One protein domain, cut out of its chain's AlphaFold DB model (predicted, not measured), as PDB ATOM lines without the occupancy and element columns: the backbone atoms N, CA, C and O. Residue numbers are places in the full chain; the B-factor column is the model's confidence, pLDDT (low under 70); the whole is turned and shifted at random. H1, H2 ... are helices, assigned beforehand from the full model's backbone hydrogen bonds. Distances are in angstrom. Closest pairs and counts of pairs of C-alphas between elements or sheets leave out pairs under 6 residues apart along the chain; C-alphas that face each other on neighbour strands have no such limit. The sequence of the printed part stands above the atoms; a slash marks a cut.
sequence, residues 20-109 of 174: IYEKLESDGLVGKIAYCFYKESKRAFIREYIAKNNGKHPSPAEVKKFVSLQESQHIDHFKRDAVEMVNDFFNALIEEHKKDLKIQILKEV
ATOM      1  N   ILE A  20     102.306 -12.085 -25.354       85.56
ATOM      2  CA  ILE A  20     101.288 -11.396 -24.551       85.56
ATOM      3  C   ILE A  20     101.739  -9.988 -24.153       85.56
ATOM      4  O   ILE A  20     100.913  -9.090 -24.078       85.56
ATOM      5  N   TYR A  21     103.033  -9.788 -23.888       86.88
ATOM      6  CA  TYR A  21     103.541  -8.476 -23.489       86.88
ATOM      7  C   TYR A  21     103.431  -7.475 -24.643       86.88
ATOM      8  O   TYR A  21     102.827  -6.426 -24.466       86.88
ATOM      9  N   GLU A  22     103.899  -7.850 -25.836       86.25
ATOM     10  CA  GLU A  22     103.831  -7.018 -27.049       86.25
ATOM     11  C   GLU A  22     102.397  -6.567 -27.370       86.25
ATOM     12  O   GLU A  22     102.150  -5.424 -27.737       86.25
ATOM     13  N   LYS A  23     101.418  -7.460 -27.175       86.00
ATOM     14  CA  LYS A  23      99.997  -7.163 -27.407       86.00
ATOM     15  C   LYS A  23      99.366  -6.226 -26.379       86.00
ATOM     16  O   LYS A  23      98.296  -5.676 -26.643       86.00
ATOM     17  N   LEU A  24      99.964  -6.114 -25.197       88.88
ATOM     18  CA  LEU A  24      99.469  -5.274 -24.109       88.88
ATOM     19  C   LEU A  24     100.251  -3.960 -24.000       88.88
ATOM     20  O   LEU A  24      99.705  -2.979 -23.514       88.88
ATOM     21  N   GLU A  25     101.504  -3.910 -24.453       84.69
ATOM     22  CA  GLU A  25     102.388  -2.752 -24.279       84.69
ATOM     23  C   GLU A  25     101.826  -1.459 -24.887       84.69
ATOM     24  O   GLU A  25     101.980  -0.385 -24.300       84.69
ATOM     25  N   SER A  26     101.103  -1.557 -26.006       84.56
ATOM     26  CA  SER A  26     100.490  -0.408 -26.681       84.56
ATOM     27  C   SER A  26      99.436   0.322 -25.839       84.56
ATOM     28  O   SER A  26      99.163   1.491 -26.098       84.56
ATOM     29  N   ASP A  27      98.870  -0.328 -24.815       84.88
ATOM     30  CA  ASP A  27      97.813   0.243 -23.967       84.88
ATOM     31  C   ASP A  27      98.373   0.987 -22.736       84.88
ATOM     32  O   ASP A  27      97.644   1.308 -21.792       84.88
ATOM     33  N   GLY A  28      99.685   1.248 -22.698       89.69
ATOM     34  CA  GLY A  28     100.320   2.054 -21.657       89.69
ATOM     35  C   GLY A  28     100.154   1.470 -20.249       89.69
ATOM     36  O   GLY A  28     100.536   0.330 -19.984       89.69
ATOM     37  N   LEU A  29      99.631   2.266 -19.305       88.69
ATOM     38  CA  LEU A  29      99.456   1.842 -17.906       88.69
ATOM     39  C   LEU A  29      98.464   0.679 -17.776       88.69
ATOM     40  O   LEU A  29      98.757  -0.288 -17.074       88.69
ATOM     41  N   VAL A  30      97.333   0.750 -18.484       92.56
ATOM     42  CA  VAL A  30      96.327  -0.322 -18.513       92.56
ATOM     43  C   VAL A  30      96.963  -1.604 -19.036       92.56
ATOM     44  O   VAL A  30      96.815  -2.656 -18.425       92.56
ATOM     45  N   GLY A  31      97.758  -1.502 -20.102       91.75
ATOM     46  CA  GLY A  31      98.527  -2.614 -20.653       91.75
ATOM     47  C   GLY A  31      99.476  -3.271 -19.651       91.75
ATOM     48  O   GLY A  31      99.507  -4.494 -19.508       91.75
ATOM     49  N   LYS A  32     100.219  -2.458 -18.892       93.00
ATOM     50  CA  LYS A  32     101.132  -2.940 -17.841       93.00
ATOM     51  C   LYS A  32     100.389  -3.649 -16.707       93.00
ATOM     52  O   LYS A  32     100.847  -4.695 -16.252       93.00
ATOM     53  N   ILE A  33      99.243  -3.120 -16.276       93.31
ATOM     54  CA  ILE A  33      98.409  -3.738 -15.231       93.31
ATOM     55  C   ILE A  33      97.763  -5.031 -15.753       93.31
ATOM     56  O   ILE A  33      97.846  -6.067 -15.096       93.31
ATOM     57  N   ALA A  34      97.231  -5.022 -16.976       92.81
ATOM     58  CA  ALA A  34      96.698  -6.214 -17.634       92.81
ATOM     59  C   ALA A  34      97.760  -7.322 -17.751       92.81
ATOM     60  O   ALA A  34      97.480  -8.507 -17.554       92.81
ATOM     61  N   TYR A  35      99.016  -6.946 -18.007       93.25
ATOM     62  CA  TYR A  35     100.126  -7.892 -18.030       93.25
ATOM     63  C   TYR A  35     100.410  -8.505 -16.651       93.25
ATOM     64  O   TYR A  35     100.734  -9.696 -16.567       93.25
ATOM     65  N   CYS A  36     100.255  -7.737 -15.568       93.06
ATOM     66  CA  CYS A  36     100.327  -8.267 -14.206       93.06
ATOM     67  C   CYS A  36      99.245  -9.329 -13.968       93.06
ATOM     68  O   CYS A  36      99.586 -10.429 -13.530       93.06
ATOM     69  N   PHE A  37      97.990  -9.076 -14.356       93.50
ATOM     70  CA  PHE A  37      96.919 -10.077 -14.238       93.50
ATOM     71  C   PHE A  37      97.202 -11.346 -15.038       93.50
ATOM     72  O   PHE A  37      97.047 -12.458 -14.528       93.50
ATOM     73  N   TYR A  38      97.726 -11.213 -16.258       93.50
ATOM     74  CA  TYR A  38      98.182 -12.373 -17.023       93.50
ATOM     75  C   TYR A  38      99.263 -13.172 -16.273       93.50
ATOM     76  O   TYR A  38      99.204 -14.406 -16.212       93.50
ATOM     77  N   LYS A  39     100.264 -12.503 -15.684       92.56
ATOM     78  CA  LYS A  39     101.316 -13.174 -14.900       92.56
ATOM     79  C   LYS A  39     100.751 -13.881 -13.672       92.56
ATOM     80  O   LYS A  39     101.214 -14.979 -13.347       92.56
ATOM     81  N   GLU A  40      99.767 -13.291 -13.006       93.81
ATOM     82  CA  GLU A  40      99.067 -13.913 -11.884       93.81
ATOM     83  C   GLU A  40      98.290 -15.153 -12.320       93.81
ATOM     84  O   GLU A  40      98.487 -16.223 -11.737       93.81
ATOM     85  N   SER A  41      97.520 -15.050 -13.405       93.44
ATOM     86  CA  SER A  41      96.798 -16.171 -14.013       93.44
ATOM     87  C   SER A  41      97.749 -17.307 -14.415       93.44
ATOM     88  O   SER A  41      97.536 -18.467 -14.062       93.44
ATOM     89  N   LYS A  42      98.893 -16.989 -15.035       92.38
ATOM     90  CA  LYS A  42      99.925 -17.981 -15.377       92.38
ATOM     91  C   LYS A  42     100.493 -18.685 -14.143       92.38
ATOM     92  O   LYS A  42     100.719 -19.895 -14.173       92.38
ATOM     93  N   ARG A  43     100.738 -17.954 -13.051       93.00
ATOM     94  CA  ARG A  43     101.189 -18.550 -11.781       93.00
ATOM     95  C   ARG A  43     100.112 -19.432 -11.157       93.00
ATOM     96  O   ARG A  43     100.451 -20.480 -10.609       93.00
ATOM     97  N   ALA A  44      98.847 -19.024 -11.218       93.75
ATOM     98  CA  ALA A  44      97.721 -19.826 -10.749       93.75
ATOM     99  C   ALA A  44      97.625 -21.141 -11.534       93.75
ATOM    100  O   ALA A  44      97.669 -22.204 -10.921       93.75
ATOM    101  N   PHE A  45      97.666 -21.073 -12.868       94.19
ATOM    102  CA  PHE A  45      97.702 -22.247 -13.739       94.19
ATOM    103  C   PHE A  45      98.836 -23.213 -13.376       94.19
ATOM    104  O   PHE A  45      98.595 -24.405 -13.210       94.19
ATOM    105  N   ILE A  46     100.068 -22.716 -13.205       92.81
ATOM    106  CA  ILE A  46     101.211 -23.572 -12.848       92.81
ATOM    107  C   ILE A  46     100.984 -24.244 -11.487       92.81
ATOM    108  O   ILE A  46     101.216 -25.445 -11.361       92.81
ATOM    109  N   ARG A  47     100.517 -23.498 -10.477       93.94
ATOM    110  CA  ARG A  47     100.233 -24.054  -9.143       93.94
ATOM    111  C   ARG A  47      99.154 -25.132  -9.197       93.94
ATOM    112  O   ARG A  47      99.338 -26.199  -8.620       93.94
ATOM    113  N   GLU A  48      98.067 -24.878  -9.918       93.81
ATOM    114  CA  GLU A  48      96.994 -25.854 -10.099       93.81
ATOM    115  C   GLU A  48      97.453 -27.093 -10.858       93.81
ATOM    116  O   GLU A  48      97.092 -28.209 -10.489       93.81
ATOM    117  N   TYR A  49      98.256 -26.913 -11.905       94.75
ATOM    118  CA  TYR A  49      98.795 -28.022 -12.676       94.75
ATOM    119  C   TYR A  49      99.656 -28.924 -11.789       94.75
ATOM    120  O   TYR A  49      99.465 -30.136 -11.784       94.75
ATOM    121  N   ILE A  50     100.558 -28.340 -10.997       93.50
ATOM    122  CA  ILE A  50     101.416 -29.078 -10.060       93.50
ATOM    123  C   ILE A  50     100.566 -29.845  -9.041       93.50
ATOM    124  O   ILE A  50     100.823 -31.024  -8.798       93.50
ATOM    125  N   ALA A  51      99.531 -29.210  -8.485       95.12
ATOM    126  CA  ALA A  51      98.627 -29.847  -7.529       95.12
ATOM    127  C   ALA A  51      97.862 -31.035  -8.142       95.12
ATOM    128  O   ALA A  51      97.697 -32.061  -7.489       95.12
ATOM    129  N   LYS A  52      97.430 -30.916  -9.405       94.62
ATOM    130  CA  LYS A  52      96.669 -31.954 -10.125       94.62
ATOM    131  C   LYS A  52      97.543 -33.085 -10.678       94.62
ATOM    132  O   LYS A  52      97.036 -34.177 -10.897       94.62
ATOM    133  N   ASN A  53      98.837 -32.843 -10.898       93.75
ATOM    134  CA  ASN A  53      99.755 -33.781 -11.557       93.75
ATOM    135  C   ASN A  53     100.863 -34.294 -10.623       93.75
ATOM    136  O   ASN A  53     102.009 -34.475 -11.038       93.75
ATOM    137  N   ASN A  54     100.529 -34.532  -9.353       92.25
ATOM    138  CA  ASN A  54     101.416 -35.141  -8.353       92.25
ATOM    139  C   ASN A  54     102.762 -34.406  -8.205       92.25
ATOM    140  O   ASN A  54     103.821 -35.030  -8.151       92.25
ATOM    141  N   GLY A  55     102.738 -33.072  -8.187       90.56
ATOM    142  CA  GLY A  55     103.942 -32.259  -8.021       90.56
ATOM    143  C   GLY A  55     104.737 -32.019  -9.308       90.56
ATOM    144  O   GLY A  55     105.750 -31.322  -9.273       90.56
ATOM    145  N   LYS A  56     104.311 -32.564 -10.455       91.06
ATOM    146  CA  LYS A  56     105.012 -32.364 -11.728       91.06
ATOM    147  C   LYS A  56     104.725 -30.981 -12.309       91.06
ATOM    148  O   LYS A  56     103.582 -30.536 -12.368       91.06
ATOM    149  N   HIS A  57     105.777 -30.318 -12.781       91.25
ATOM    150  CA  HIS A  57     105.660 -29.050 -13.495       91.25
ATOM    151  C   HIS A  57     105.081 -29.254 -14.905       91.25
ATOM    152  O   HIS A  57     105.390 -30.269 -15.536       91.25
ATOM    153  N   PRO A  58     104.296 -28.288 -15.423       91.12
ATOM    154  CA  PRO A  58     103.793 -28.351 -16.786       91.12
ATOM    155  C   PRO A  58     104.948 -28.324 -17.785       91.12
ATOM    156  O   PRO A  58     105.907 -27.556 -17.647       91.12
ATOM    157  N   SER A  59     104.834 -29.152 -18.815       91.50
ATOM    158  CA  SER A  59     105.785 -29.185 -19.920       91.50
ATOM    159  C   SER A  59     105.754 -27.868 -20.713       91.50
ATOM    160  O   SER A  59     104.739 -27.161 -20.729       91.50
ATOM    161  N   PRO A  60     106.826 -27.531 -21.456       87.62
ATOM    162  CA  PRO A  60     106.831 -26.348 -22.316       87.62
ATOM    163  C   PRO A  60     105.668 -26.311 -23.321       87.62
ATOM    164  O   PRO A  60     105.151 -25.235 -23.622       87.62
ATOM    165  N   ALA A  61     105.218 -27.473 -23.807       88.44
ATOM    166  CA  ALA A  61     104.086 -27.585 -24.724       88.44
ATOM    167  C   ALA A  61     102.753 -27.194 -24.062       88.44
ATOM    168  O   ALA A  61     101.947 -26.483 -24.663       88.44
ATOM    169  N   GLU A  62     102.536 -27.594 -22.809       89.75
ATOM    170  CA  GLU A  62     101.327 -27.243 -22.052       89.75
ATOM    171  C   GLU A  62     101.304 -25.769 -21.674       89.75
ATOM    172  O   GLU A  62     100.272 -25.112 -21.802       89.75
ATOM    173  N   VAL A  63     102.459 -25.218 -21.287       88.62
ATOM    174  CA  VAL A  63     102.592 -23.777 -21.058       88.62
ATOM    175  C   VAL A  63     102.300 -23.010 -22.346       88.62
ATOM    176  O   VAL A  63     101.576 -22.020 -22.304       88.62
ATOM    177  N   LYS A  64     102.801 -23.469 -23.500       88.56
ATOM    178  CA  LYS A  64     102.506 -22.844 -24.799       88.56
ATOM    179  C   LYS A  64     101.011 -22.894 -25.126       88.56
ATOM    180  O   LYS A  64     100.464 -21.874 -25.533       88.56
ATOM    181  N   LYS A  65     100.349 -24.031 -24.884       90.00
ATOM    182  CA  LYS A  65      98.895 -24.185 -25.062       90.00
ATOM    183  C   LYS A  65      98.110 -23.208 -24.183       90.00
ATOM    184  O   LYS A  65      97.172 -22.574 -24.661       90.00
ATOM    185  N   PHE A  66      98.515 -23.053 -22.922       90.31
ATOM    186  CA  PHE A  66      97.927 -22.061 -22.024       90.31
ATOM    187  C   PHE A  66      98.103 -20.641 -22.572       90.31
ATOM    188  O   PHE A  66      97.125 -19.911 -22.683       90.31
ATOM    189  N   VAL A  67      99.321 -20.264 -22.974       89.06
ATOM    190  CA  VAL A  67      99.596 -18.924 -23.522       89.06
ATOM    191  C   VAL A  67      98.732 -18.640 -24.750       89.06
ATOM    192  O   VAL A  67      98.089 -17.597 -24.781       89.06
ATOM    193  N   SER A  68      98.630 -19.572 -25.702       87.88
ATOM    194  CA  SER A  68      97.788 -19.387 -26.895       87.88
ATOM    195  C   SER A  68      96.295 -19.248 -26.574       87.88
ATOM    196  O   SER A  68      95.574 -18.519 -27.257       87.88
ATOM    197  N   LEU A  69      95.815 -19.928 -25.527       89.12
ATOM    198  CA  LEU A  69      94.429 -19.803 -25.076       89.12
ATOM    199  C   LEU A  69      94.179 -18.423 -24.456       89.12
ATOM    200  O   LEU A  69      93.208 -17.753 -24.793       89.12
ATOM    201  N   GLN A  70      95.085 -17.970 -23.587       87.31
ATOM    202  CA  GLN A  70      94.988 -16.647 -22.966       87.31
ATOM    203  C   GLN A  70      95.043 -15.528 -24.011       87.31
ATOM    204  O   GLN A  70      94.262 -14.583 -23.950       87.31
ATOM    205  N   GLU A  71      95.923 -15.675 -24.999       84.81
ATOM    206  CA  GLU A  71      96.095 -14.730 -26.099       84.81
ATOM    207  C   GLU A  71      94.831 -14.542 -26.945       84.81
ATOM    208  O   GLU A  71      94.591 -13.444 -27.438       84.81
ATOM    209  N   SER A  72      94.048 -15.606 -27.130       83.31
ATOM    210  CA  SER A  72      92.863 -15.599 -27.994       83.31
ATOM    211  C   SER A  72      91.563 -15.289 -27.256       83.31
ATOM    212  O   SER A  72      90.647 -14.758 -27.874       83.31
ATOM    213  N   GLN A  73      91.459 -15.622 -25.965       81.19
ATOM    214  CA  GLN A  73      90.179 -15.580 -25.244       81.19
ATOM    215  C   GLN A  73      90.153 -14.639 -24.038       81.19
ATOM    216  O   GLN A  73      89.079 -14.198 -23.637       81.19
ATOM    217  N   HIS A  74      91.303 -14.336 -23.434       85.25
ATOM    218  CA  HIS A  74      91.342 -13.696 -22.115       85.25
ATOM    219  C   HIS A  74      92.125 -12.387 -22.074       85.25
ATOM    220  O   HIS A  74      92.033 -11.661 -21.087       85.25
ATOM    221  N   ILE A  75      92.852 -12.035 -23.137       88.62
ATOM    222  CA  ILE A  75      93.616 -10.785 -23.179       88.62
ATOM    223  C   ILE A  75      92.715  -9.557 -22.983       88.62
ATOM    224  O   ILE A  75      93.042  -8.677 -22.191       88.62
ATOM    225  N   ASP A  76      91.534  -9.552 -23.600       90.12
ATOM    226  CA  ASP A  76      90.552  -8.473 -23.456       90.12
ATOM    227  C   ASP A  76      89.914  -8.450 -22.065       90.12
ATOM    228  O   ASP A  76      89.507  -7.399 -21.578       90.12
ATOM    229  N   HIS A  77      89.835  -9.599 -21.391       91.81
ATOM    230  CA  HIS A  77      89.386  -9.647 -20.005       91.81
ATOM    231  C   HIS A  77      90.399  -8.970 -19.084       91.81
ATOM    232  O   HIS A  77      90.015  -8.062 -18.361       91.81
ATOM    233  N   PHE A  78      91.688  -9.300 -19.203       92.69
ATOM    234  CA  PHE A  78      92.726  -8.638 -18.409       92.69
ATOM    235  C   PHE A  78      92.783  -7.128 -18.658       92.69
ATOM    236  O   PHE A  78      93.027  -6.367 -17.725       92.69
ATOM    237  N   LYS A  79      92.534  -6.682 -19.897       92.06
ATOM    238  CA  LYS A  79      92.405  -5.252 -20.207       92.06
ATOM    239  C   LYS A  79      91.215  -4.623 -19.492       92.06
ATOM    240  O   LYS A  79      91.374  -3.570 -18.887       92.06
ATOM    241  N   ARG A  80      90.038  -5.256 -19.543       94.06
ATOM    242  CA  ARG A  80      88.835  -4.753 -18.859       94.06
ATOM    243  C   ARG A  80      89.044  -4.649 -17.351       94.06
ATOM    244  O   ARG A  80      88.795  -3.583 -16.803       94.06
ATOM    245  N   ASP A  81      89.595  -5.685 -16.731       94.25
ATOM    246  CA  ASP A  81      89.870  -5.701 -15.291       94.25
ATOM    247  C   ASP A  81      90.886  -4.610 -14.912       94.25
ATOM    248  O   ASP A  81      90.778  -3.966 -13.870       94.25
ATOM    249  N   ALA A  82      91.871  -4.350 -15.781       95.00
ATOM    250  CA  ALA A  82      92.850  -3.287 -15.573       95.00
ATOM    251  C   ALA A  82      92.222  -1.895 -15.684       95.00
ATOM    252  O   ALA A  82      92.547  -1.019 -14.885       95.00
ATOM    253  N   VAL A  83      91.316  -1.690 -16.644       94.81
ATOM    254  CA  VAL A  83      90.551  -0.442 -16.765       94.81
ATOM    255  C   VAL A  83      89.682  -0.222 -15.528       94.81
ATOM    256  O   VAL A  83      89.681   0.880 -14.986       94.81
ATOM    257  N   GLU A  84      88.982  -1.256 -15.066       95.75
ATOM    258  CA  GLU A  84      88.140  -1.196 -13.869       95.75
ATOM    259  C   GLU A  84      88.962  -0.827 -12.630       95.75
ATOM    260  O   GLU A  84      88.679   0.184 -11.993       95.75
ATOM    261  N   MET A  85      90.066  -1.536 -12.372       94.19
ATOM    262  CA  MET A  85      90.956  -1.250 -11.243       94.19
ATOM    263  C   MET A  85      91.502   0.186 -11.263       94.19
ATOM    264  O   MET A  85      91.578   0.842 -10.223       94.19
ATOM    265  N   VAL A  86      91.904   0.681 -12.437       93.56
ATOM    266  CA  VAL A  86      92.415   2.051 -12.584       93.56
ATOM    267  C   VAL A  86      91.311   3.075 -12.319       93.56
ATOM    268  O   VAL A  86      91.547   4.053 -11.607       93.56
ATOM    269  N   ASN A  87      90.112   2.852 -12.854       93.31
ATOM    270  CA  ASN A  87      88.971   3.739 -12.637       93.31
ATOM    271  C   ASN A  87      88.555   3.771 -11.166       93.31
ATOM    272  O   ASN A  87      88.344   4.854 -10.623       93.31
ATOM    273  N   ASP A  88      88.492   2.617 -10.507       94.81
ATOM    274  CA  ASP A  88      88.161   2.519  -9.086       94.81
ATOM    275  C   ASP A  88      89.175   3.264  -8.223       94.81
ATOM    276  O   ASP A  88      88.797   4.024  -7.330       94.81
ATOM    277  N   PHE A  89      90.465   3.121  -8.536       93.50
ATOM    278  CA  PHE A  89      91.522   3.856  -7.853       93.50
ATOM    279  C   PHE A  89      91.378   5.375  -8.029       93.50
ATOM    280  O   PHE A  89      91.437   6.117  -7.047       93.50
ATOM    281  N   PHE A  90      91.142   5.856  -9.255       92.06
ATOM    282  CA  PHE A  90      90.938   7.286  -9.498       92.06
ATOM    283  C   PHE A  90      89.672   7.818  -8.827       92.06
ATOM    284  O   PHE A  90      89.701   8.906  -8.256       92.06
ATOM    285  N   ASN A  91      88.579   7.058  -8.852       93.06
ATOM    286  CA  ASN A  91      87.339   7.434  -8.181       93.06
ATOM    287  C   ASN A  91      87.546   7.547  -6.669       93.06
ATOM    288  O   ASN A  91      87.125   8.539  -6.073       93.06
ATOM    289  N   ALA A  92      88.248   6.590  -6.058       92.44
ATOM    290  CA  ALA A  92      88.588   6.640  -4.639       92.44
ATOM    291  C   ALA A  92      89.432   7.878  -4.300       92.44
ATOM    292  O   ALA A  92      89.103   8.609  -3.365       92.44
ATOM    293  N   LEU A  93      90.459   8.164  -5.108       92.12
ATOM    294  CA  LEU A  93      91.328   9.327  -4.926       92.12
ATOM    295  C   LEU A  93      90.556  10.652  -5.065       92.12
ATOM    296  O   LEU A  93      90.738  11.579  -4.277       92.12
ATOM    297  N   ILE A  94      89.659  10.750  -6.051       91.38
ATOM    298  CA  ILE A  94      88.812  11.932  -6.258       91.38
ATOM    299  C   ILE A  94      87.861  12.135  -5.075       91.38
ATOM    300  O   ILE A  94      87.696  13.266  -4.616       91.38
ATOM    301  N   GLU A  95      87.223  11.076  -4.580       90.81
ATOM    302  CA  GLU A  95      86.308  11.172  -3.438       90.81
ATOM    303  C   GLU A  95      87.035  11.554  -2.140       90.81
ATOM    304  O   GLU A  95      86.523  12.372  -1.368       90.81
ATOM    305  N   GLU A  96      88.253  11.054  -1.931       89.19
ATOM    306  CA  GLU A  96      89.116  11.468  -0.821       89.19
ATOM    307  C   GLU A  96      89.458  12.965  -0.907       89.19
ATOM    308  O   GLU A  96      89.169  13.725   0.021       89.19
ATOM    309  N   HIS A  97      89.930  13.439  -2.064       83.25
ATOM    310  CA  HIS A  97      90.240  14.859  -2.256       83.25
ATOM    311  C   HIS A  97      89.013  15.773  -2.143       83.25
ATOM    312  O   HIS A  97      89.106  16.870  -1.589       83.25
ATOM    313  N   LYS A  98      87.838  15.349  -2.627       80.44
ATOM    314  CA  LYS A  98      86.588  16.111  -2.444       80.44
ATOM    315  C   LYS A  98      86.238  16.269  -0.969       80.44
ATOM    316  O   LYS A  98      85.756  17.331  -0.565       80.44
ATOM    317  N   LYS A  99      86.437  15.220  -0.169       76.75
ATOM    318  CA  LYS A  99      86.190  15.259   1.274       76.75
ATOM    319  C   LYS A  99      87.127  16.253   1.955       76.75
ATOM    320  O   LYS A  99      86.657  17.076   2.741       76.75
ATOM    321  N   ASP A 100      88.402  16.246   1.584       73.38
ATOM    322  CA  ASP A 100      89.396  17.168   2.131       73.38
ATOM    323  C   ASP A 100      89.120  18.623   1.748       73.38
ATOM    324  O   ASP A 100      89.160  19.506   2.609       73.38
ATOM    325  N   LEU A 101      88.744  18.884   0.493       69.88
ATOM    326  CA  LEU A 101      88.375  20.228   0.037       69.88
ATOM    327  C   LEU A 101      87.140  20.769   0.766       69.88
ATOM    328  O   LEU A 101      87.133  21.926   1.178       69.88
ATOM    329  N   LYS A 102      86.109  19.943   0.995       66.06
ATOM    330  CA  LYS A 102      84.941  20.357   1.796       66.06
ATOM    331  C   LYS A 102      85.340  20.752   3.217       66.06
ATOM    332  O   LYS A 102      84.835  21.745   3.735       66.06
ATOM    333  N   ILE A 103      86.245  20.000   3.841       67.88
ATOM    334  CA  ILE A 103      86.736  20.300   5.192       67.88
ATOM    335  C   ILE A 103      87.540  21.608   5.206       67.88
ATOM    336  O   ILE A 103      87.399  22.388   6.146       67.88
ATOM    337  N   GLN A 104      88.355  21.868   4.182       64.31
ATOM    338  CA  GLN A 104      89.138  23.102   4.079       64.31
ATOM    339  C   GLN A 104      88.252  24.332   3.844       64.31
ATOM    340  O   GLN A 104      88.376  25.309   4.577       64.31
ATOM    341  N   ILE A 105      87.280  24.255   2.928       66.00
ATOM    342  CA  ILE A 105      86.334  25.354   2.662       66.00
ATOM    343  C   ILE A 105      85.543  25.718   3.925       66.00
ATOM    344  O   ILE A 105      85.392  26.894   4.238       66.00
ATOM    345  N   LEU A 106      85.078  24.730   4.695       62.97
ATOM    346  CA  LEU A 106      84.371  24.993   5.955       62.97
ATOM    347  C   LEU A 106      85.263  25.626   7.036       62.97
ATOM    348  O   LEU A 106      84.740  26.257   7.950       62.97
ATOM    349  N   LYS A 107      86.588  25.454   6.957       62.78
ATOM    350  CA  LYS A 107      87.543  26.062   7.893       62.78
ATOM    351  C   LYS A 107      87.959  27.476   7.487       62.78
ATOM    352  O   LYS A 107      88.167  28.303   8.369       62.78
ATOM    353  N   GLU A 108      88.088  27.751   6.192       60.97
ATOM    354  CA  GLU A 108      88.530  29.058   5.678       60.97
ATOM    355  C   GLU A 108      87.390  30.052   5.455       60.97
ATOM    356  O   GLU A 108      87.595  31.261   5.578       60.97
ATOM    357  N   VAL A 109      86.172  29.584   5.169       57.44
ATOM    358  CA  VAL A 109      85.027  30.483   5.034       57.44
ATOM    359  C   VAL A 109      84.542  30.873   6.428       57.44
ATOM    360  O   VAL A 109      83.797  30.145   7.083       57.44
TER     361      VAL A 109
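What this domain is: This is residues 20 to 109 of the 174 residues of an uncharacterized protein of Runella defluvii (UniProt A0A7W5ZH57). A long helical arm, H4, reaches out of a small helical body, and H2 and H4 meet by their first parts and spread as a wide V. H1 folds back on the first part of H2 as a short hairpin, and H3 returns from the far end of H2 toward the place where H4 sets out; residues 87 to 109, of which 87 to 108 belong to H4, stick out alone. The printed part has 90 residues with four named helices, H1, H2, H3 and H4 in that order, and no named strand, and its class is all helix. It is extended, with a radius of gyration of the C-alphas of 20.0 A and spans of 68 by 30 by 15 A, the arm making much of the length.

Where its parts are: H1 is residues 20 to 25, beginning at C-alpha 20 at (101.288, -11.396, -24.551). After a tight link of 2 residues, H2 runs from residue 28 to 52 and measures 36.1 A from first to last C-alpha, ending at (96.669, -31.954, -10.125). A short link of 7 residues leads to H3, residues 60 to 73, 20.0 A long. A tight link of 1 residue, His 74, leads to H4, residues 75 to 108, 49.5 A long, with C-alpha 108 at (88.530, 29.058, 5.678).

How they stand to each other: H1 and H2 are a helical hairpin. They touch at a shallow tilt of 19 degrees, opposite ways, with residues 31 to 35 of H2 alone; the closest C-alphas, of Leu 24 and Gly 31, are 4.5 A apart. H2 and H4 touch through residues 30 to 38 of H2 and 75 to 86 of H4 alone, at a steep tilt of 56 degrees, opposite ways. Their closest C-alphas, of Ala 34 and Phe 78, are 4.7 A apart. H3 is close to H2 but not clearly touching: their closest C-alphas, of Tyr 38 and Gln 70, are 8.0 A apart. H3 is likewise close to H1 but not clearly touching, with the C-alphas of Ile 20 and Glu 71, the closest, 6.4 A apart. H3 and H4 meet only through their link. In H1, H2, H3 and H4 every backbone O i to N i+4 pair is within hydrogen-bond range.

The domain as a whole: The two C-alphas farthest apart, of Asn 54 and Val 109, are 69.0 A apart. Without residues 87 to 109, which stand free, the body spans 38 by 20 by 15 A. The printed part has no cut, and no link between its helices is long. The mean pLDDT of the printed part is 87.8, and residues 101 to 109 are under 70.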